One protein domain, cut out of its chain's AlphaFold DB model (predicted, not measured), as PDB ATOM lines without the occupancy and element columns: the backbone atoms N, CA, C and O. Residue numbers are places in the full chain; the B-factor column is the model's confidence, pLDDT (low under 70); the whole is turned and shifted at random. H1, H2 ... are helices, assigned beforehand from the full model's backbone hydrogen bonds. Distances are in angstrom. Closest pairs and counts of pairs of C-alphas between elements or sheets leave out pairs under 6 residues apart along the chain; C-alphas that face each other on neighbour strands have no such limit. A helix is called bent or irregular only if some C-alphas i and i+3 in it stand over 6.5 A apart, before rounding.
ATOM      1  N   ARG A 415     -13.868 -56.090 -73.765       69.88
ATOM      2  CA  ARG A 415     -12.575 -56.619 -74.210       69.88
ATOM      3  C   ARG A 415     -11.770 -55.480 -74.855       69.88
ATOM      4  O   ARG A 415     -12.329 -54.534 -75.409       69.88
ATOM      5  N   TRP A 416     -10.450 -55.566 -74.731       66.25
ATOM      6  CA  TRP A 416      -9.486 -54.531 -75.118       66.25
ATOM      7  C   TRP A 416      -8.401 -55.180 -75.975       66.25
ATOM      8  O   TRP A 416      -8.014 -56.298 -75.632       66.25
ATOM      9  N   PRO A 417      -7.881 -54.506 -77.014       67.00
ATOM     10  CA  PRO A 417      -6.844 -55.084 -77.855       67.00
ATOM     11  C   PRO A 417      -5.529 -55.190 -77.074       67.00
ATOM     12  O   PRO A 417      -5.242 -54.358 -76.205       67.00
ATOM     13  N   SER A 418      -4.707 -56.188 -77.384       67.69
ATOM     14  CA  SER A 418      -3.501 -56.558 -76.628       67.69
ATOM     15  C   SER A 418      -2.457 -55.438 -76.535       67.69
ATOM     16  O   SER A 418      -1.740 -55.334 -75.537       67.69
ATOM     17  N   ALA A 419      -2.428 -54.523 -77.513       56.12
ATOM     18  CA  ALA A 419      -1.657 -53.274 -77.465       56.12
ATOM     19  C   ALA A 419      -1.942 -52.400 -76.217       56.12
ATOM     20  O   ALA A 419      -1.105 -51.582 -75.831       56.12
ATOM     21  N   VAL A 420      -3.121 -52.565 -75.607       60.94
ATOM     22  CA  VAL A 420      -3.651 -51.789 -74.473       60.94
ATOM     23  C   VAL A 420      -3.977 -52.684 -73.267       60.94
ATOM     24  O   VAL A 420      -3.777 -52.275 -72.124       60.94
ATOM     25  N   GLY A 421      -4.485 -53.898 -73.497       52.44
ATOM     26  CA  GLY A 421      -5.009 -54.778 -72.449       52.44
ATOM     27  C   GLY A 421      -3.954 -55.339 -71.489       52.44
ATOM     28  O   GLY A 421      -4.196 -55.371 -70.275       52.44
ATOM     29  N   ASP A 422      -2.800 -55.745 -72.028       49.91
ATOM     30  CA  ASP A 422      -1.874 -56.680 -71.368       49.91
ATOM     31  C   ASP A 422      -0.873 -56.019 -70.410       49.91
ATOM     32  O   ASP A 422      -0.422 -56.626 -69.438       49.91
ATOM     33  N   LYS A 423      -0.473 -54.772 -70.686       45.91
ATOM     34  CA  LYS A 423       0.711 -54.157 -70.063       45.91
ATOM     35  C   LYS A 423       0.350 -53.139 -68.986       45.91
ATOM     36  O   LYS A 423       0.152 -51.972 -69.299       45.91
ATOM     37  N   GLY A 424       0.401 -53.543 -67.711       39.38
ATOM     38  CA  GLY A 424       0.548 -52.667 -66.528       39.38
ATOM     39  C   GLY A 424      -0.600 -51.679 -66.258       39.38
ATOM     40  O   GLY A 424      -1.362 -51.869 -65.304       39.38
ATOM     41  N   ALA A 425      -0.708 -50.667 -67.121       45.81
ATOM     42  CA  ALA A 425      -1.735 -49.633 -67.263       45.81
ATOM     43  C   ALA A 425      -3.063 -50.188 -67.829       45.81
ATOM     44  O   ALA A 425      -3.690 -49.604 -68.711       45.81
ATOM     45  N   SER A 426      -3.483 -51.366 -67.357       54.22
ATOM     46  CA  SER A 426      -4.727 -51.987 -67.813       54.22
ATOM     47  C   SER A 426      -5.912 -51.143 -67.341       54.22
ATOM     48  O   SER A 426      -6.128 -51.010 -66.135       54.22
ATOM     49  N   VAL A 427      -6.710 -50.616 -68.276       54.59
ATOM     50  CA  VAL A 427      -7.853 -49.710 -68.016       54.59
ATOM     51  C   VAL A 427      -8.827 -50.266 -66.958       54.59
ATOM     52  O   VAL A 427      -9.406 -49.520 -66.167       54.59
ATOM     53  N   LYS A 428      -8.904 -51.599 -66.834       54.66
ATOM     54  CA  LYS A 428      -9.616 -52.354 -65.781       54.66
ATOM     55  C   LYS A 428      -9.210 -51.989 -64.333       54.66
ATOM     56  O   LYS A 428      -9.932 -52.338 -63.397       54.66
ATOM     57  N   LYS A 429      -8.061 -51.330 -64.125       55.50
ATOM     58  CA  LYS A 429      -7.557 -50.840 -62.825       55.50
ATOM     59  C   LYS A 429      -7.891 -49.371 -62.546       55.50
ATOM     60  O   LYS A 429      -7.818 -48.960 -61.392       55.50
ATOM     61  N   VAL A 430      -8.277 -48.584 -63.553       55.84
ATOM     62  CA  VAL A 430      -8.597 -47.155 -63.383       55.84
ATOM     63  C   VAL A 430      -9.760 -46.978 -62.407       55.84
ATOM     64  O   VAL A 430      -9.629 -46.295 -61.394       55.84
ATOM     65  N   PHE A 431     -10.849 -47.710 -62.642       53.41
ATOM     66  CA  PHE A 431     -12.039 -47.749 -61.784       53.41
ATOM     67  C   PHE A 431     -11.859 -48.584 -60.498       53.41
ATOM     68  O   PHE A 431     -12.833 -48.849 -59.802       53.41
ATOM     69  N   ALA A 432     -10.633 -49.020 -60.174       51.44
ATOM     70  CA  ALA A 432     -10.310 -49.719 -58.924       51.44
ATOM     71  C   ALA A 432      -9.626 -48.811 -57.879       51.44
ATOM     72  O   ALA A 432      -9.317 -49.264 -56.778       51.44
ATOM     73  N   LYS A 433      -9.370 -47.540 -58.217       51.09
ATOM     74  CA  LYS A 433      -8.857 -46.509 -57.299       51.09
ATOM     75  C   LYS A 433     -10.028 -45.890 -56.508       51.09
ATOM     76  O   LYS A 433     -11.180 -45.997 -56.927       51.09
ATOM     77  N   LYS A 434      -9.760 -45.274 -55.345       42.00
ATOM     78  CA  LYS A 434     -10.805 -44.711 -54.457       42.00
ATOM     79  C   LYS A 434     -11.688 -43.698 -55.205       42.00
ATOM     80  O   LYS A 434     -11.170 -42.791 -55.843       42.00
ATOM     81  N   MET A 435     -13.011 -43.819 -55.067       42.09
ATOM     82  CA  MET A 435     -14.001 -43.086 -55.882       42.09
ATOM     83  C   MET A 435     -14.115 -41.572 -55.605       42.09
ATOM     84  O   MET A 435     -14.975 -40.924 -56.192       42.09
ATOM     85  N   SER A 436     -13.283 -40.991 -54.736       43.81
ATOM     86  CA  SER A 436     -13.297 -39.548 -54.453       43.81
ATOM     87  C   SER A 436     -12.813 -38.704 -55.637       43.81
ATOM     88  O   SER A 436     -13.324 -37.611 -55.856       43.81
ATOM     89  N   GLU A 437     -11.850 -39.211 -56.412       49.34
ATOM     90  CA  GLU A 437     -11.330 -38.561 -57.618       49.34
ATOM     91  C   GLU A 437     -10.927 -39.611 -58.657       49.34
ATOM     92  O   GLU A 437     -10.109 -40.498 -58.391       49.34
ATOM     93  N   PHE A 438     -11.439 -39.479 -59.878       53.41
ATOM     94  CA  PHE A 438     -10.968 -40.243 -61.024       53.41
ATOM     95  C   PHE A 438      -9.519 -39.855 -61.379       53.41
ATOM     96  O   PHE A 438      -9.250 -38.725 -61.783       53.41
ATOM     97  N   LYS A 439      -8.572 -40.794 -61.226       56.09
ATOM     98  CA  LYS A 439      -7.136 -40.584 -61.494       56.09
ATOM     99  C   LYS A 439      -6.540 -41.729 -62.313       56.09
ATOM    100  O   LYS A 439      -6.310 -42.826 -61.795       56.09
ATOM    101  N   SER A 440      -6.227 -41.479 -63.580       59.56
ATOM    102  CA  SER A 440      -5.586 -42.436 -64.491       59.56
ATOM    103  C   SER A 440      -4.383 -41.818 -65.190       59.56
ATOM    104  O   SER A 440      -4.409 -40.629 -65.484       59.56
ATOM    105  N   ALA A 441      -3.356 -42.609 -65.503       65.00
ATOM    106  CA  ALA A 441      -2.237 -42.119 -66.307       65.00
ATOM    107  C   ALA A 441      -2.707 -41.715 -67.715       65.00
ATOM    108  O   ALA A 441      -3.696 -42.247 -68.223       65.00
ATOM    109  N   SER A 442      -1.961 -40.834 -68.381       63.88
ATOM    110  CA  SER A 442      -2.288 -40.293 -69.708       63.88
ATOM    111  C   SER A 442      -2.648 -41.394 -70.719       63.88
ATOM    112  O   SER A 442      -3.658 -41.315 -71.410       63.88
ATOM    113  N   SER A 443      -1.878 -42.487 -70.744       65.69
ATOM    114  CA  SER A 443      -2.120 -43.647 -71.618       65.69
ATOM    115  C   SER A 443      -3.346 -44.493 -71.238       65.69
ATOM    116  O   SER A 443      -4.020 -45.002 -72.132       65.69
ATOM    117  N   GLU A 444      -3.676 -44.607 -69.946       69.62
ATOM    118  CA  GLU A 444      -4.924 -45.238 -69.482       69.62
ATOM    119  C   GLU A 444      -6.142 -44.424 -69.957       69.62
ATOM    120  O   GLU A 444      -7.162 -44.985 -70.356       69.62
ATOM    121  N   ALA A 445      -6.019 -43.095 -69.943       71.50
ATOM    122  CA  ALA A 445      -7.073 -42.166 -70.320       71.50
ATOM    123  C   ALA A 445      -7.286 -42.102 -71.846       71.50
ATOM    124  O   ALA A 445      -8.422 -42.215 -72.309       71.50
ATOM    125  N   MET A 446      -6.207 -42.020 -72.639       74.75
ATOM    126  CA  MET A 446      -6.294 -42.062 -74.109       74.75
ATOM    127  C   MET A 446      -6.917 -43.370 -74.626       74.75
ATOM    128  O   MET A 446      -7.622 -43.361 -75.629       74.75
ATOM    129  N   ALA A 447      -6.707 -44.490 -73.927       71.69
ATOM    130  CA  ALA A 447      -7.386 -45.746 -74.233       71.69
ATOM    131  C   ALA A 447      -8.884 -45.726 -73.871       71.69
ATOM    132  O   ALA A 447      -9.695 -46.336 -74.562       71.69
ATOM    133  N   LEU A 448      -9.260 -45.053 -72.783       72.81
ATOM    134  CA  LEU A 448     -10.597 -45.128 -72.194       72.81
ATOM    135  C   LEU A 448     -11.623 -44.174 -72.829       72.81
ATOM    136  O   LEU A 448     -12.810 -44.511 -72.853       72.81
ATOM    137  N   TYR A 449     -11.224 -43.015 -73.368       77.56
ATOM    138  CA  TYR A 449     -12.211 -42.057 -73.893       77.56
ATOM    139  C   TYR A 449     -13.090 -42.582 -75.044       77.56
ATOM    140  O   TYR A 449     -14.273 -42.244 -75.023       77.56
ATOM    141  N   PRO A 450     -12.634 -43.434 -75.991       77.94
ATOM    142  CA  PRO A 450     -13.516 -43.992 -77.020       77.94
ATOM    143  C   PRO A 450     -14.614 -44.885 -76.422       77.94
ATOM    144  O   PRO A 450     -15.764 -44.842 -76.855       77.94
ATOM    145  N   VAL A 451     -14.297 -45.635 -75.359       75.38
ATOM    146  CA  VAL A 451     -15.271 -46.479 -74.645       75.38
ATOM    147  C   VAL A 451     -16.238 -45.636 -73.811       75.38
ATOM    148  O   VAL A 451     -17.434 -45.921 -73.793       75.38
ATOM    149  N   MET A 452     -15.765 -44.550 -73.189       73.62
ATOM    150  CA  MET A 452     -16.637 -43.565 -72.529       73.62
ATOM    151  C   MET A 452     -17.532 -42.817 -73.530       73.62
ATOM    152  O   MET A 452     -18.694 -42.555 -73.224       73.62
ATOM    153  N   ARG A 453     -17.036 -42.522 -74.739       82.56
ATOM    154  CA  ARG A 453     -17.804 -41.922 -75.841       82.56
ATOM    155  C   ARG A 453     -18.941 -42.842 -76.269       82.56
ATOM    156  O   ARG A 453     -20.092 -42.421 -76.210       82.56
ATOM    157  N   ALA A 454     -18.636 -44.100 -76.591       73.62
ATOM    158  CA  ALA A 454     -19.635 -45.100 -76.966       73.62
ATOM    159  C   ALA A 454     -20.676 -45.332 -75.853       73.62
ATOM    160  O   ALA A 454     -21.873 -45.387 -76.124       73.62
ATOM    161  N   PHE A 455     -20.241 -45.392 -74.586       75.94
ATOM    162  CA  PHE A 455     -21.131 -45.506 -73.426       75.94
ATOM    163  C   PHE A 455     -22.112 -44.332 -73.319       75.94
ATOM    164  O   PHE A 455     -23.316 -44.536 -73.159       75.94
ATOM    165  N   LEU A 456     -21.609 -43.099 -73.425       73.56
ATOM    166  CA  LEU A 456     -22.443 -41.902 -73.349       73.56
ATOM    167  C   LEU A 456     -23.351 -41.773 -74.578       73.56
ATOM    168  O   LEU A 456     -24.509 -41.415 -74.408       73.56
ATOM    169  N   GLN A 457     -22.897 -42.146 -75.777       79.31
ATOM    170  CA  GLN A 457     -23.737 -42.211 -76.981       79.31
ATOM    171  C   GLN A 457     -24.876 -43.238 -76.846       79.31
ATOM    172  O   GLN A 457     -26.008 -42.935 -77.216       79.31
ATOM    173  N   GLU A 458     -24.621 -44.415 -76.259       72.81
ATOM    174  CA  GLU A 458     -25.660 -45.424 -75.998       72.81
ATOM    175  C   GLU A 458     -26.707 -44.925 -74.987       72.81
ATOM    176  O   GLU A 458     -27.886 -45.268 -75.093       72.81
ATOM    177  N   LYS A 459     -26.300 -44.122 -73.992       70.38
ATOM    178  CA  LYS A 459     -27.199 -43.666 -72.915       70.38
ATOM    179  C   LYS A 459     -27.832 -42.294 -73.139       70.38
ATOM    180  O   LYS A 459     -28.904 -42.068 -72.579       70.38
ATOM    181  N   LEU A 460     -27.267 -41.417 -73.972       76.50
ATOM    182  CA  LEU A 460     -27.793 -40.070 -74.240       76.50
ATOM    183  C   LEU A 460     -29.295 -40.045 -74.605       76.50
ATOM    184  O   LEU A 460     -29.991 -39.200 -74.047       76.50
ATOM    185  N   PRO A 461     -29.852 -40.971 -75.421       74.81
ATOM    186  CA  PRO A 461     -31.290 -40.983 -75.724       74.81
ATOM    187  C   PRO A 461     -32.197 -41.220 -74.504       74.81
ATOM    188  O   PRO A 461     -33.375 -40.880 -74.541       74.81
ATOM    189  N   SER A 462     -31.661 -41.789 -73.417       68.19
ATOM    190  CA  SER A 462     -32.377 -41.971 -72.143       68.19
ATOM    191  C   SER A 462     -32.218 -40.790 -71.172       68.19
ATOM    192  O   SER A 462     -32.938 -40.708 -70.176       68.19
ATOM    193  N   VAL A 463     -31.305 -39.853 -71.453       71.06
ATOM    194  CA  VAL A 463     -31.062 -38.668 -70.622       71.06
ATOM    195  C   VAL A 463     -32.067 -37.575 -70.987       71.06
ATOM    196  O   VAL A 463     -31.968 -36.937 -72.035       71.06
ATOM    197  N   ARG A 464     -33.041 -37.345 -70.099       73.19
ATOM    198  CA  ARG A 464     -34.033 -36.264 -70.242       73.19
ATOM    199  C   ARG A 464     -33.526 -34.898 -69.772       73.19
ATOM    200  O   ARG A 464     -34.026 -33.887 -70.247       73.19
ATOM    201  N   ASP A 465     -32.557 -34.874 -68.859       78.06
ATOM    202  CA  ASP A 465     -31.985 -33.636 -68.322       78.06
ATOM    203  C   ASP A 465     -31.169 -32.867 -69.379       78.06
ATOM    204  O   ASP A 465     -30.324 -33.443 -70.071       78.06
ATOM    205  N   HIS A 466     -31.416 -31.561 -69.477       79.50
ATOM    206  CA  HIS A 466     -30.766 -30.671 -70.433       79.50
ATOM    207  C   HIS A 466     -29.297 -30.426 -70.077       79.50
ATOM    208  O   HIS A 466     -28.432 -30.557 -70.945       79.50
ATOM    209  N   GLU A 467     -28.983 -30.140 -68.808       78.50
ATOM    210  CA  GLU A 467     -27.593 -29.901 -68.405       78.50
ATOM    211  C   GLU A 467     -26.732 -31.147 -68.659       78.50
ATOM    212  O   GLU A 467     -25.602 -31.043 -69.135       78.50
ATOM    213  N   CYS A 468     -27.254 -32.350 -68.384       76.25
ATOM    214  CA  CYS A 468     -26.507 -33.596 -68.552       76.25
ATOM    215  C   CYS A 468     -26.198 -33.857 -70.028       76.25
ATOM    216  O   CYS A 468     -25.105 -34.328 -70.352       76.25
ATOM    217  N   ARG A 469     -27.127 -33.505 -70.927       81.44
ATOM    218  CA  ARG A 469     -26.918 -33.565 -72.377       81.44
ATOM    219  C   ARG A 469     -25.822 -32.604 -72.825       81.44
ATOM    220  O   ARG A 469     -24.926 -33.045 -73.542       81.44
ATOM    221  N   GLU A 470     -25.814 -31.364 -72.340       86.50
ATOM    222  CA  GLU A 470     -24.764 -30.403 -72.695       86.50
ATOM    223  C   GLU A 470     -23.401 -30.757 -72.075       86.50
ATOM    224  O   GLU A 470     -22.378 -30.648 -72.748       86.50
ATOM    225  N   CYS A 471     -23.356 -31.332 -70.869       84.69
ATOM    226  CA  CYS A 471     -22.116 -31.894 -70.316       84.69
ATOM    227  C   CYS A 471     -21.594 -33.089 -71.137       84.69
ATOM    228  O   CYS A 471     -20.383 -33.215 -71.341       84.69
ATOM    229  N   CYS A 472     -22.483 -33.949 -71.654       84.38
ATOM    230  CA  CYS A 472     -22.104 -35.010 -72.592       84.38
ATOM    231  C   CYS A 472     -21.614 -34.433 -73.929       84.38
ATOM    232  O   CYS A 472     -20.601 -34.895 -74.448       84.38
ATOM    233  N   ARG A 473     -22.268 -33.388 -74.451       90.31
ATOM    234  CA  ARG A 473     -21.851 -32.649 -75.654       90.31
ATOM    235  C   ARG A 473     -20.467 -32.023 -75.480       90.31
ATOM    236  O   ARG A 473     -19.624 -32.196 -76.352       90.31
ATOM    237  N   CYS A 474     -20.188 -31.397 -74.336       92.44
ATOM    238  CA  CYS A 474     -18.861 -30.885 -73.985       92.44
ATOM    239  C   CYS A 474     -17.804 -31.998 -74.045       92.44
ATOM    240  O   CYS A 474     -16.763 -31.839 -74.682       92.44
ATOM    241  N   PHE A 475     -18.095 -33.164 -73.459       89.25
ATOM    242  CA  PHE A 475     -17.210 -34.325 -73.538       89.25
ATOM    243  C   PHE A 475     -17.049 -34.870 -74.972       89.25
ATOM    244  O   PHE A 475     -15.956 -35.309 -75.331       89.25
ATOM    245  N   PHE A 476     -18.085 -34.813 -75.817       90.50
ATOM    246  CA  PHE A 476     -17.980 -35.202 -77.227       90.50
ATOM    247  C   PHE A 476     -17.098 -34.241 -78.041       90.50
ATOM    248  O   PHE A 476     -16.265 -34.717 -78.807       90.50
ATOM    249  N   ILE A 477     -17.166 -32.924 -77.811       93.69
ATOM    250  CA  ILE A 477     -16.255 -31.973 -78.477       93.69
ATOM    251  C   ILE A 477     -14.809 -32.172 -77.982       93.69
ATOM    252  O   ILE A 477     -13.886 -32.168 -78.794       93.69
ATOM    253  N   LEU A 478     -14.585 -32.443 -76.685       93.25
ATOM    254  CA  LEU A 478     -13.253 -32.829 -76.187       93.25
ATOM    255  C   LEU A 478     -12.737 -34.103 -76.870       93.25
ATOM    256  O   LEU A 478     -11.575 -34.188 -77.252       93.25
ATOM    257  N   CYS A 479     -13.613 -35.091 -77.038       89.50
ATOM    258  CA  CYS A 479     -13.335 -36.310 -77.783       89.50
ATOM    259  C   CYS A 479     -12.887 -36.025 -79.228       89.50
ATOM    260  O   CYS A 479     -11.905 -36.610 -79.670       89.50
ATOM    261  N   GLU A 480     -13.550 -35.109 -79.937       91.00
ATOM    262  CA  GLU A 480     -13.149 -34.690 -81.288       91.00
ATOM    263  C   GLU A 480     -11.795 -33.958 -81.295       91.00
ATOM    264  O   GLU A 480     -10.963 -34.225 -82.159       91.00
ATOM    265  N   VAL A 481     -11.517 -33.096 -80.306       92.81
ATOM    266  CA  VAL A 481     -10.192 -32.464 -80.134       92.81
ATOM    267  C   VAL A 481      -9.096 -33.525 -79.960       92.81
ATOM    268  O   VAL A 481      -8.043 -33.426 -80.586       92.81
ATOM    269  N   LEU A 482      -9.344 -34.569 -79.163       88.88
ATOM    270  CA  LEU A 482      -8.399 -35.674 -78.958       88.88
ATOM    271  C   LEU A 482      -8.181 -36.516 -80.229       88.88
ATOM    272  O   LEU A 482      -7.057 -36.956 -80.473       88.88
ATOM    273  N   ASP A 483      -9.214 -36.703 -81.059       86.81
ATOM    274  CA  ASP A 483      -9.096 -37.371 -82.366       86.81
ATOM    275  C   ASP A 483      -8.283 -36.531 -83.373       86.81
ATOM    276  O   ASP A 483      -7.555 -37.077 -84.204       86.81
ATOM    277  N   LEU A 484      -8.396 -35.198 -83.313       88.94
ATOM    278  CA  LEU A 484      -7.645 -34.271 -84.168       88.94
ATOM    279  C   LEU A 484      -6.171 -34.184 -83.754       88.94
ATOM    280  O   LEU A 484      -5.301 -34.280 -84.618       88.94
ATOM    281  N   LEU A 485      -5.880 -34.104 -82.450       87.00
ATOM    282  CA  LEU A 485      -4.515 -34.103 -81.893       87.00
ATOM    283  C   LEU A 485      -3.720 -35.387 -82.190       87.00
ATOM    284  O   LEU A 485      -2.500 -35.407 -82.041       87.00
ATOM    285  N   TYR A 486      -4.378 -36.458 -82.636       79.50
ATOM    286  CA  TYR A 486      -3.690 -37.641 -83.145       79.50
ATOM    287  C   TYR A 486      -3.251 -37.536 -84.611       79.50
ATOM    288  O   TYR A 486      -2.334 -38.249 -85.016       79.50
ATOM    289  N   LYS A 487      -3.843 -36.627 -85.393       81.38
ATOM    290  CA  LYS A 487      -3.477 -36.366 -86.797       81.38
ATOM    291  C   LYS A 487      -2.347 -35.342 -86.925       81.38
ATOM    292  O   LYS A 487      -1.631 -35.339 -87.919       81.38
ATOM    293  N   THR A 488      -2.142 -34.503 -85.908       84.12
ATOM    294  CA  THR A 488      -1.146 -33.415 -85.921       84.12
ATOM    295  C   THR A 488       0.310 -33.883 -85.886       84.12
ATOM    296  O   THR A 488       1.196 -33.049 -86.026       84.12
ATOM    297  N   ALA A 489       0.575 -35.180 -85.697       78.12
ATOM    298  CA  ALA A 489       1.924 -35.754 -85.733       78.12
ATOM    299  C   ALA A 489       2.415 -36.091 -87.159       78.12
ATOM    300  O   ALA A 489       3.619 -36.190 -87.370       78.12
ATOM    301  N   ALA A 490       1.498 -36.258 -88.118       77.19
ATOM    302  CA  ALA A 490       1.789 -36.452 -89.543       77.19
ATOM    303  C   ALA A 490       0.632 -35.890 -90.407       77.19
ATOM    304  O   ALA A 490      -0.108 -36.653 -91.038       77.19
ATOM    305  N   PRO A 491       0.390 -34.567 -90.374       81.44
ATOM    306  CA  PRO A 491      -0.759 -33.956 -91.036       81.44
ATOM    307  C   PRO A 491      -0.562 -33.836 -92.552       81.44
ATOM    308  O   PRO A 491       0.469 -33.364 -93.017       81.44
ATOM    309  N   GLN A 492      -1.592 -34.200 -93.324       82.44
ATOM    310  CA  GLN A 492      -1.617 -34.000 -94.782       82.44
ATOM    311  C   GLN A 492      -1.852 -32.528 -95.166       82.44
ATOM    312  O   GLN A 492      -1.285 -32.042 -96.137       82.44
ATOM    313  N   ASP A 493      -2.663 -31.818 -94.377       90.12
ATOM    314  CA  ASP A 493      -2.922 -30.381 -94.491       90.12
ATOM    315  C   ASP A 493      -2.822 -29.762 -93.082       90.12
ATOM    316  O   ASP A 493      -3.778 -29.851 -92.300       90.12
ATOM    317  N   PRO A 494      -1.659 -29.193 -92.705       90.12
ATOM    318  CA  PRO A 494      -1.462 -28.595 -91.386       90.12
ATOM    319  C   PRO A 494      -2.357 -27.373 -91.144       90.12
ATOM    320  O   PRO A 494      -2.793 -27.145 -90.016       90.12
ATOM    321  N   SER A 495      -2.643 -26.594 -92.190       90.69
ATOM    322  CA  SER A 495      -3.337 -25.305 -92.102       90.69
ATOM    323  C   SER A 495      -4.828 -25.482 -91.825       90.69
ATOM    324  O   SER A 495      -5.370 -24.872 -90.901       90.69
ATOM    325  N   ASN A 496      -5.486 -26.367 -92.574       93.31
ATOM    326  CA  ASN A 496      -6.881 -26.737 -92.349       93.31
ATOM    327  C   ASN A 496      -7.040 -27.496 -91.024       93.31
ATOM    328  O   ASN A 496      -7.924 -27.178 -90.227       93.31
ATOM    329  N   LEU A 497      -6.134 -28.440 -90.725       91.94
ATOM    330  CA  LEU A 497      -6.169 -29.166 -89.453       91.94
ATOM    331  C   LEU A 497      -6.027 -28.223 -88.249       91.94
ATOM    332  O   LEU A 497      -6.717 -28.426 -87.253       91.94
ATOM    333  N   ALA A 498      -5.198 -27.179 -88.344       94.19
ATOM    334  CA  ALA A 498      -5.085 -26.149 -87.315       94.19
ATOM    335  C   ALA A 498      -6.375 -25.342 -87.142       94.19
ATOM    336  O   ALA A 498      -6.853 -25.216 -86.017       94.19
ATOM    337  N   ALA A 499      -6.981 -24.863 -88.233       94.75
ATOM    338  CA  ALA A 499      -8.231 -24.104 -88.175       94.75
ATOM    339  C   ALA A 499      -9.379 -24.927 -87.551       94.75
ATOM    340  O   ALA A 499     -10.109 -24.437 -86.685       94.75
ATOM    341  N   VAL A 500      -9.503 -26.204 -87.927       95.12
ATOM    342  CA  VAL A 500     -10.489 -27.129 -87.343       95.12
ATOM    343  C   VAL A 500     -10.164 -27.435 -85.874       95.12
ATOM    344  O   VAL A 500     -11.072 -27.469 -85.042       95.12
ATOM    345  N   LEU A 501      -8.887 -27.614 -85.518       94.88
ATOM    346  CA  LEU A 501      -8.457 -27.831 -84.133       94.88
ATOM    347  C   LEU A 501      -8.767 -26.614 -83.246       94.88
ATOM    348  O   LEU A 501      -9.334 -26.782 -82.169       94.88
ATOM    349  N   GLU A 502      -8.468 -25.398 -83.707       95.25
ATOM    350  CA  GLU A 502      -8.786 -24.137 -83.024       95.25
ATOM    351  C   GLU A 502     -10.296 -23.980 -82.822       95.25
ATOM    352  O   GLU A 502     -10.737 -23.732 -81.699       95.25
ATOM    353  N   GLN A 503     -11.099 -24.217 -83.866       95.81
ATOM    354  CA  GLN A 503     -12.561 -24.168 -83.783       95.81
ATOM    355  C   GLN A 503     -13.107 -25.155 -82.737       95.81
ATOM    356  O   GLN A 503     -13.966 -24.794 -81.929       95.81
ATOM    357  N   LYS A 504     -12.608 -26.399 -82.720       96.62
ATOM    358  CA  LYS A 504     -13.065 -27.437 -81.783       96.62
ATOM    359  C   LYS A 504     -12.580 -27.185 -80.356       96.62
ATOM    360  O   LYS A 504     -13.348 -27.405 -79.421       96.62
ATOM    361  N   ILE A 505     -11.367 -26.659 -80.170       96.50
ATOM    362  CA  ILE A 505     -10.871 -26.225 -78.857       96.50
ATOM    363  C   ILE A 505     -11.706 -25.048 -78.339       96.50
ATOM    364  O   ILE A 505     -12.174 -25.111 -77.206       96.50
ATOM    365  N   ALA A 506     -11.968 -24.023 -79.152       95.88
ATOM    366  CA  ALA A 506     -12.800 -22.886 -78.758       95.88
ATOM    367  C   ALA A 506     -14.231 -23.321 -78.389       95.88
ATOM    368  O   ALA A 506     -14.716 -22.974 -77.311       95.88
ATOM    369  N   ALA A 507     -14.870 -24.150 -79.221       96.19
ATOM    370  CA  ALA A 507     -16.205 -24.690 -78.953       96.19
ATOM    371  C   ALA A 507     -16.249 -25.568 -77.689       96.19
ATOM    372  O   ALA A 507     -17.198 -25.470 -76.910       96.19
ATOM    373  N   HIS A 508     -15.215 -26.387 -77.445       96.12
ATOM    374  CA  HIS A 508     -15.078 -27.127 -76.191       96.12
ATOM    375  C   HIS A 508     -14.951 -26.176 -74.998       96.12
ATOM    376  O   HIS A 508     -15.662 -26.346 -74.019       96.12
ATOM    377  N   LEU A 509     -14.047 -25.195 -75.056       95.25
ATOM    378  CA  LEU A 509     -13.759 -24.303 -73.931       95.25
ATOM    379  C   LEU A 509     -14.944 -23.409 -73.572       95.25
ATOM    380  O   LEU A 509     -15.177 -23.157 -72.392       95.25
ATOM    381  N   GLU A 510     -15.701 -22.947 -74.564       95.12
ATOM    382  CA  GLU A 510     -16.891 -22.137 -74.330       95.12
ATOM    383  C   GLU A 510     -18.013 -22.970 -73.697       95.12
ATOM    384  O   GLU A 510     -18.522 -22.615 -72.632       95.12
ATOM    385  N   LEU A 511     -18.297 -24.158 -74.246       93.56
ATOM    386  CA  LEU A 511     -19.250 -25.078 -73.626       93.56
ATOM    387  C   LEU A 511     -18.759 -25.576 -72.252       93.56
ATOM    388  O   LEU A 511     -19.569 -25.774 -71.358       93.56
ATOM    389  N   PHE A 512     -17.448 -25.691 -72.017       93.56
ATOM    390  CA  PHE A 512     -16.879 -26.053 -70.715       93.56
ATOM    391  C   PHE A 512     -17.154 -24.982 -69.649       93.56
ATOM    392  O   PHE A 512     -17.546 -25.333 -68.537       93.56
ATOM    393  N   LYS A 513     -17.038 -23.681 -69.967       93.81
ATOM    394  CA  LYS A 513     -17.469 -22.602 -69.051       93.81
ATOM    395  C   LYS A 513     -18.958 -22.742 -68.725       93.81
ATOM    396  O   LYS A 513     -19.343 -22.729 -67.556       93.81
ATOM    397  N   GLN A 514     -19.785 -22.932 -69.754       91.62
ATOM    398  CA  GLN A 514     -21.243 -23.037 -69.632       91.62
ATOM    399  C   GLN A 514     -21.682 -24.296 -68.861       91.62
ATOM    400  O   GLN A 514     -22.633 -24.232 -68.080       91.62
ATOM    401  N   CYS A 515     -20.949 -25.405 -68.988       87.50
ATOM    402  CA  CYS A 515     -21.217 -26.690 -68.336       87.50
ATOM    403  C   CYS A 515     -20.544 -26.883 -66.972       87.50
ATOM    404  O   CYS A 515     -21.040 -27.697 -66.198       87.50
ATOM    405  N   TYR A 516     -19.460 -26.167 -66.645       85.94
ATOM    406  CA  TYR A 516     -18.687 -26.407 -65.413       85.94
ATOM    407  C   TYR A 516     -18.357 -25.171 -64.575       85.94
ATOM    408  O   TYR A 516     -18.085 -25.344 -63.393       85.94
ATOM    409  N   GLY A 517     -18.481 -23.959 -65.121       88.38
ATOM    410  CA  GLY A 517     -18.147 -22.705 -64.435       88.38
ATOM    411  C   GLY A 517     -16.755 -22.171 -64.794       88.38
ATOM    412  O   GLY A 517     -15.852 -22.920 -65.178       88.38
ATOM    413  N   VAL A 518     -16.580 -20.850 -64.703       89.88
ATOM    414  CA  VAL A 518     -15.315 -20.169 -65.047       89.88
ATOM    415  C   VAL A 518     -14.213 -20.510 -64.035       89.88
ATOM    416  O   VAL A 518     -13.047 -20.629 -64.399       89.88
ATOM    417  N   GLU A 519     -14.578 -20.788 -62.784       89.69
ATOM    418  CA  GLU A 519     -13.667 -21.183 -61.706       89.69
ATOM    419  C   GLU A 519     -13.039 -22.578 -61.898       89.69
ATOM    420  O   GLU A 519     -12.149 -22.968 -61.141       89.69
ATOM    421  N   LYS A 520     -13.471 -23.339 -62.915       86.12
ATOM    422  CA  LYS A 520     -12.831 -24.597 -63.346       86.12
ATOM    423  C   LYS A 520     -11.815 -24.407 -64.476       86.12
ATOM    424  O   LYS A 520     -11.109 -25.355 -64.830       86.12
ATOM    425  N   VAL A 521     -11.701 -23.205 -65.045       88.69
ATOM    426  CA  VAL A 521     -10.815 -22.914 -66.182       88.69
ATOM    427  C   VAL A 521      -9.373 -22.703 -65.700       88.69
ATOM    428  O   VAL A 521      -8.884 -21.586 -65.568       88.69
ATOM    429  N   ILE A 522      -8.658 -23.806 -65.452       88.75
ATOM    430  CA  ILE A 522      -7.210 -23.774 -65.164       88.75
ATOM    431  C   ILE A 522      -6.388 -23.269 -66.373       88.75
ATOM    432  O   ILE A 522      -6.813 -23.491 -67.510       88.75
ATOM    433  N   PRO A 523      -5.173 -22.705 -66.185       91.94
ATOM    434  CA  PRO A 523      -4.356 -22.143 -67.273       91.94
ATOM    435  C   PRO A 523      -4.069 -23.079 -68.458       91.94
ATOM    436  O   PRO A 523      -3.923 -22.604 -69.582       91.94
ATOM    437  N   LYS A 524      -4.050 -24.408 -68.254       84.62
ATOM    438  CA  LYS A 524      -3.882 -25.389 -69.346       84.62
ATOM    439  C   LYS A 524      -4.969 -25.266 -70.429       84.62
ATOM    440  O   LYS A 524      -4.685 -25.498 -71.597       84.62
ATOM    441  N   HIS A 525      -6.173 -24.808 -70.075       88.56
ATOM    442  CA  HIS A 525      -7.230 -24.500 -71.041       88.56
ATOM    443  C   HIS A 525      -6.852 -23.357 -71.993       88.56
ATOM    444  O   HIS A 525      -7.099 -23.466 -73.189       88.56
ATOM    445  N   HIS A 526      -6.221 -22.293 -71.486       88.75
ATOM    446  CA  HIS A 526      -5.720 -21.206 -72.327       88.75
ATOM    447  C   HIS A 526      -4.532 -21.667 -73.181       88.75
ATOM    448  O   HIS A 526      -4.500 -21.381 -74.373       88.75
ATOM    449  N   LEU A 527      -3.596 -22.439 -72.611       89.62
ATOM    450  CA  LEU A 527      -2.451 -22.983 -73.358       89.62
ATOM    451  C   LEU A 527      -2.888 -23.808 -74.581       89.62
ATOM    452  O   LEU A 527      -2.271 -23.700 -75.638       89.62
ATOM    453  N   ASN A 528      -3.994 -24.554 -74.481       90.69
ATOM    454  CA  ASN A 528      -4.542 -25.313 -75.606       90.69
ATOM    455  C   ASN A 528      -4.966 -24.437 -76.801       90.69
ATOM    456  O   ASN A 528      -4.923 -24.910 -77.932       90.69
ATOM    457  N   MET A 529      -5.345 -23.170 -76.591       91.44
ATOM    458  CA  MET A 529      -5.733 -22.269 -77.691       91.44
ATOM    459  C   MET A 529      -4.571 -21.992 -78.658       91.44
ATOM    460  O   MET A 529      -4.802 -21.732 -79.833       91.44
ATOM    461  N   HIS A 530      -3.326 -22.108 -78.190       92.88
ATOM    462  CA  HIS A 530      -2.127 -21.889 -79.003       92.88
ATOM    463  C   HIS A 530      -1.752 -23.103 -79.868       92.88
ATOM    464  O   HIS A 530      -0.830 -23.006 -80.672       92.88
ATOM    465  N   LEU A 531      -2.430 -24.252 -79.736       92.69
ATOM    466  CA  LEU A 531      -2.026 -25.497 -80.410       92.69
ATOM    467  C   LEU A 531      -2.172 -25.439 -81.936       92.69
ATOM    468  O   LEU A 531      -1.281 -25.911 -82.636       92.69
ATOM    469  N   GLY A 532      -3.241 -24.841 -82.470       92.44
ATOM    470  CA  GLY A 532      -3.353 -24.649 -83.922       92.44
ATOM    471  C   GLY A 532      -2.384 -23.587 -84.448       92.44
ATOM    472  O   GLY A 532      -1.766 -23.778 -85.492       92.44
ATOM    473  N   ASP A 533      -2.127 -22.536 -83.669       92.12
ATOM    474  CA  ASP A 533      -1.142 -21.508 -84.013       92.12
ATOM    475  C   ASP A 533       0.290 -22.087 -84.059       92.12
ATOM    476  O   ASP A 533       1.057 -21.800 -84.977       92.12
ATOM    477  N   LEU A 534       0.625 -22.998 -83.135       91.12
ATOM    478  CA  LEU A 534       1.850 -23.805 -83.164       91.12
ATOM    479  C   LEU A 534       1.881 -24.776 -84.355       91.12
ATOM    480  O   LEU A 534       2.915 -24.889 -85.009       91.12
ATOM    481  N   LEU A 535       0.764 -25.435 -84.685       91.56
ATOM    482  CA  LEU A 535       0.671 -26.330 -85.844       91.56
ATOM    483  C   LEU A 535       0.884 -25.574 -87.167       91.56
ATOM    484  O   LEU A 535       1.615 -26.060 -88.026       91.56
ATOM    485  N   ARG A 536       0.337 -24.357 -87.304       91.88
ATOM    486  CA  ARG A 536       0.578 -23.463 -88.453       91.88
ATOM    487  C   ARG A 536       2.043 -23.019 -88.552       91.88
ATOM    488  O   ARG A 536       2.567 -22.921 -89.655       91.88
ATOM    489  N   ARG A 537       2.717 -22.775 -87.420       91.19
ATOM    490  CA  ARG A 537       4.132 -22.341 -87.372       91.19
ATOM    491  C   ARG A 537       5.144 -23.469 -87.589       91.19
ATOM    492  O   ARG A 537       6.228 -23.205 -88.100       91.19
ATOM    493  N   HIS A 538       4.831 -24.691 -87.159       90.12
ATOM    494  CA  HIS A 538       5.781 -25.814 -87.135       90.12
ATOM    495  C   HIS A 538       5.434 -26.954 -88.104       90.12
ATOM    496  O   HIS A 538       6.225 -27.882 -88.244       90.12
ATOM    497  N   GLY A 539       4.257 -26.932 -88.737       85.00
ATOM    498  CA  GLY A 539       3.759 -27.999 -89.615       85.00
ATOM    499  C   GLY A 539       3.364 -29.294 -88.891       85.00
ATOM    500  O   GLY A 539       2.723 -30.150 -89.489       85.00
ATOM    501  N   VAL A 540       3.712 -29.443 -87.608       87.19
ATOM    502  CA  VAL A 540       3.505 -30.647 -86.793       87.19
ATOM    503  C   VAL A 540       3.346 -30.276 -85.311       87.19
ATOM    504  O   VAL A 540       3.914 -29.284 -84.852       87.19
ATOM    505  N   LEU A 541       2.620 -31.087 -84.536       83.19
ATOM    506  CA  LEU A 541       2.646 -31.073 -83.067       83.19
ATOM    507  C   LEU A 541       3.161 -32.419 -82.545       83.19
ATOM    508  O   LEU A 541       2.575 -33.470 -82.814       83.19
ATOM    509  N   LEU A 542       4.243 -32.384 -81.765       78.62
ATOM    510  CA  LEU A 542       4.907 -33.575 -81.233       78.62
ATOM    511  C   LEU A 542       4.404 -33.919 -79.824       78.62
ATOM    512  O   LEU A 542       4.394 -33.074 -78.931       78.62
TER     513      LEU A 542
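AT A GLANCE: This is residues 415 to 542 of the 714 residues of the protein "Hypothetical protein" of Symbiodinium sp. CCMP2592 (UniProt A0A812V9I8). Two long helices, H4 and H5, lie side by side as a helical hairpin; H3 packs on H4 at a steeper angle, while the short helices H6 and H7 fold back along H5. H1 and H2 make a small, loosely attached cluster by the first part of H3, and residues 432 to 437 stick out from it. The printed part has 128 residues with seven named helices, H1 to H7 in order along the chain, and no named strand; its class is all helix. It is only just compact, close to loose, with a radius of gyration of the C-alphas of 16.3 A and spans of 42 by 38 by 28 A.

IN THESE COORDINATES: The longest helix, H5, has residues 494 to 516 and measures 31.2 A; it begins with C-alpha 494 at (-1.462, -28.595, -91.386). H4, residues 466 to 484, measures 27.1 A, and H3, residues 442 to 462, 30.2 A. H3 has a kink of 35 degrees near residue 449 and is irregular, with C-alphas 458 and 461 7.2 A apart. H6 has residues 523 to 529, and H7, residues 531 to 538, ends with C-alpha 538 at (5.781, -25.814, -87.135). H1 has residues 418 to 421, beginning with C-alpha 418 at (-3.501, -56.558, -76.628). H2, residues 427 to 432, is only just irregular, with C-alphas 428 and 431 6.6 A apart.

HOW THE PARTS SIT: H5 is the hub, touching three helices. It touches H4 at a shallow tilt of 25 degrees, opposite ways; the closest C-alphas, of Ile 477 and His 508, are 5.5 A apart. With residues 494 to 502 alone it touches H7, at a shallow tilt of 19 degrees, opposite ways; the closest C-alphas, of Ala 498 and Gly 532, are 4.1 A apart. With residues 502 to 509 alone it touches H6, as a hairpin at 37 degrees, only just steep; the closest C-alphas, of Glu 502 and Met 529, are 6.4 A apart. H6 and H7 meet only through their link. H3 and H4 form a hairpin at a steep tilt of 40 degrees; the closest C-alphas, of Leu 460 and Arg 469, are 6.8 A apart. H3 and H5 are apart. With residues 444 to 448 alone H3 touches H2, about perpendicular at 77 degrees; the closest C-alphas, of Val 427 and Glu 444, are 5.5 A apart. H1 is close to H3 but not clearly touching: the closest C-alphas, of Val 420 and Ala 447, are 7.1 A apart. In H4, H5 and H7 every O i to N i+4 pair is within hydrogen-bond range; in H3 13 of 17 are, in H6 2 of 3, and in H2 0 of 2, with 2 of 3 O i to N i+3 pairs within range, while H1 is too short for an O i to N i+4 pair.

THE WHOLE: The two C-alphas farthest apart, of Arg 464 and His 538, are 44.5 A apart. The printed part has no cut, and no link is long. The mean pLDDT of the printed part is 78.9; residues 415 to 444 and residue 462 are under 70.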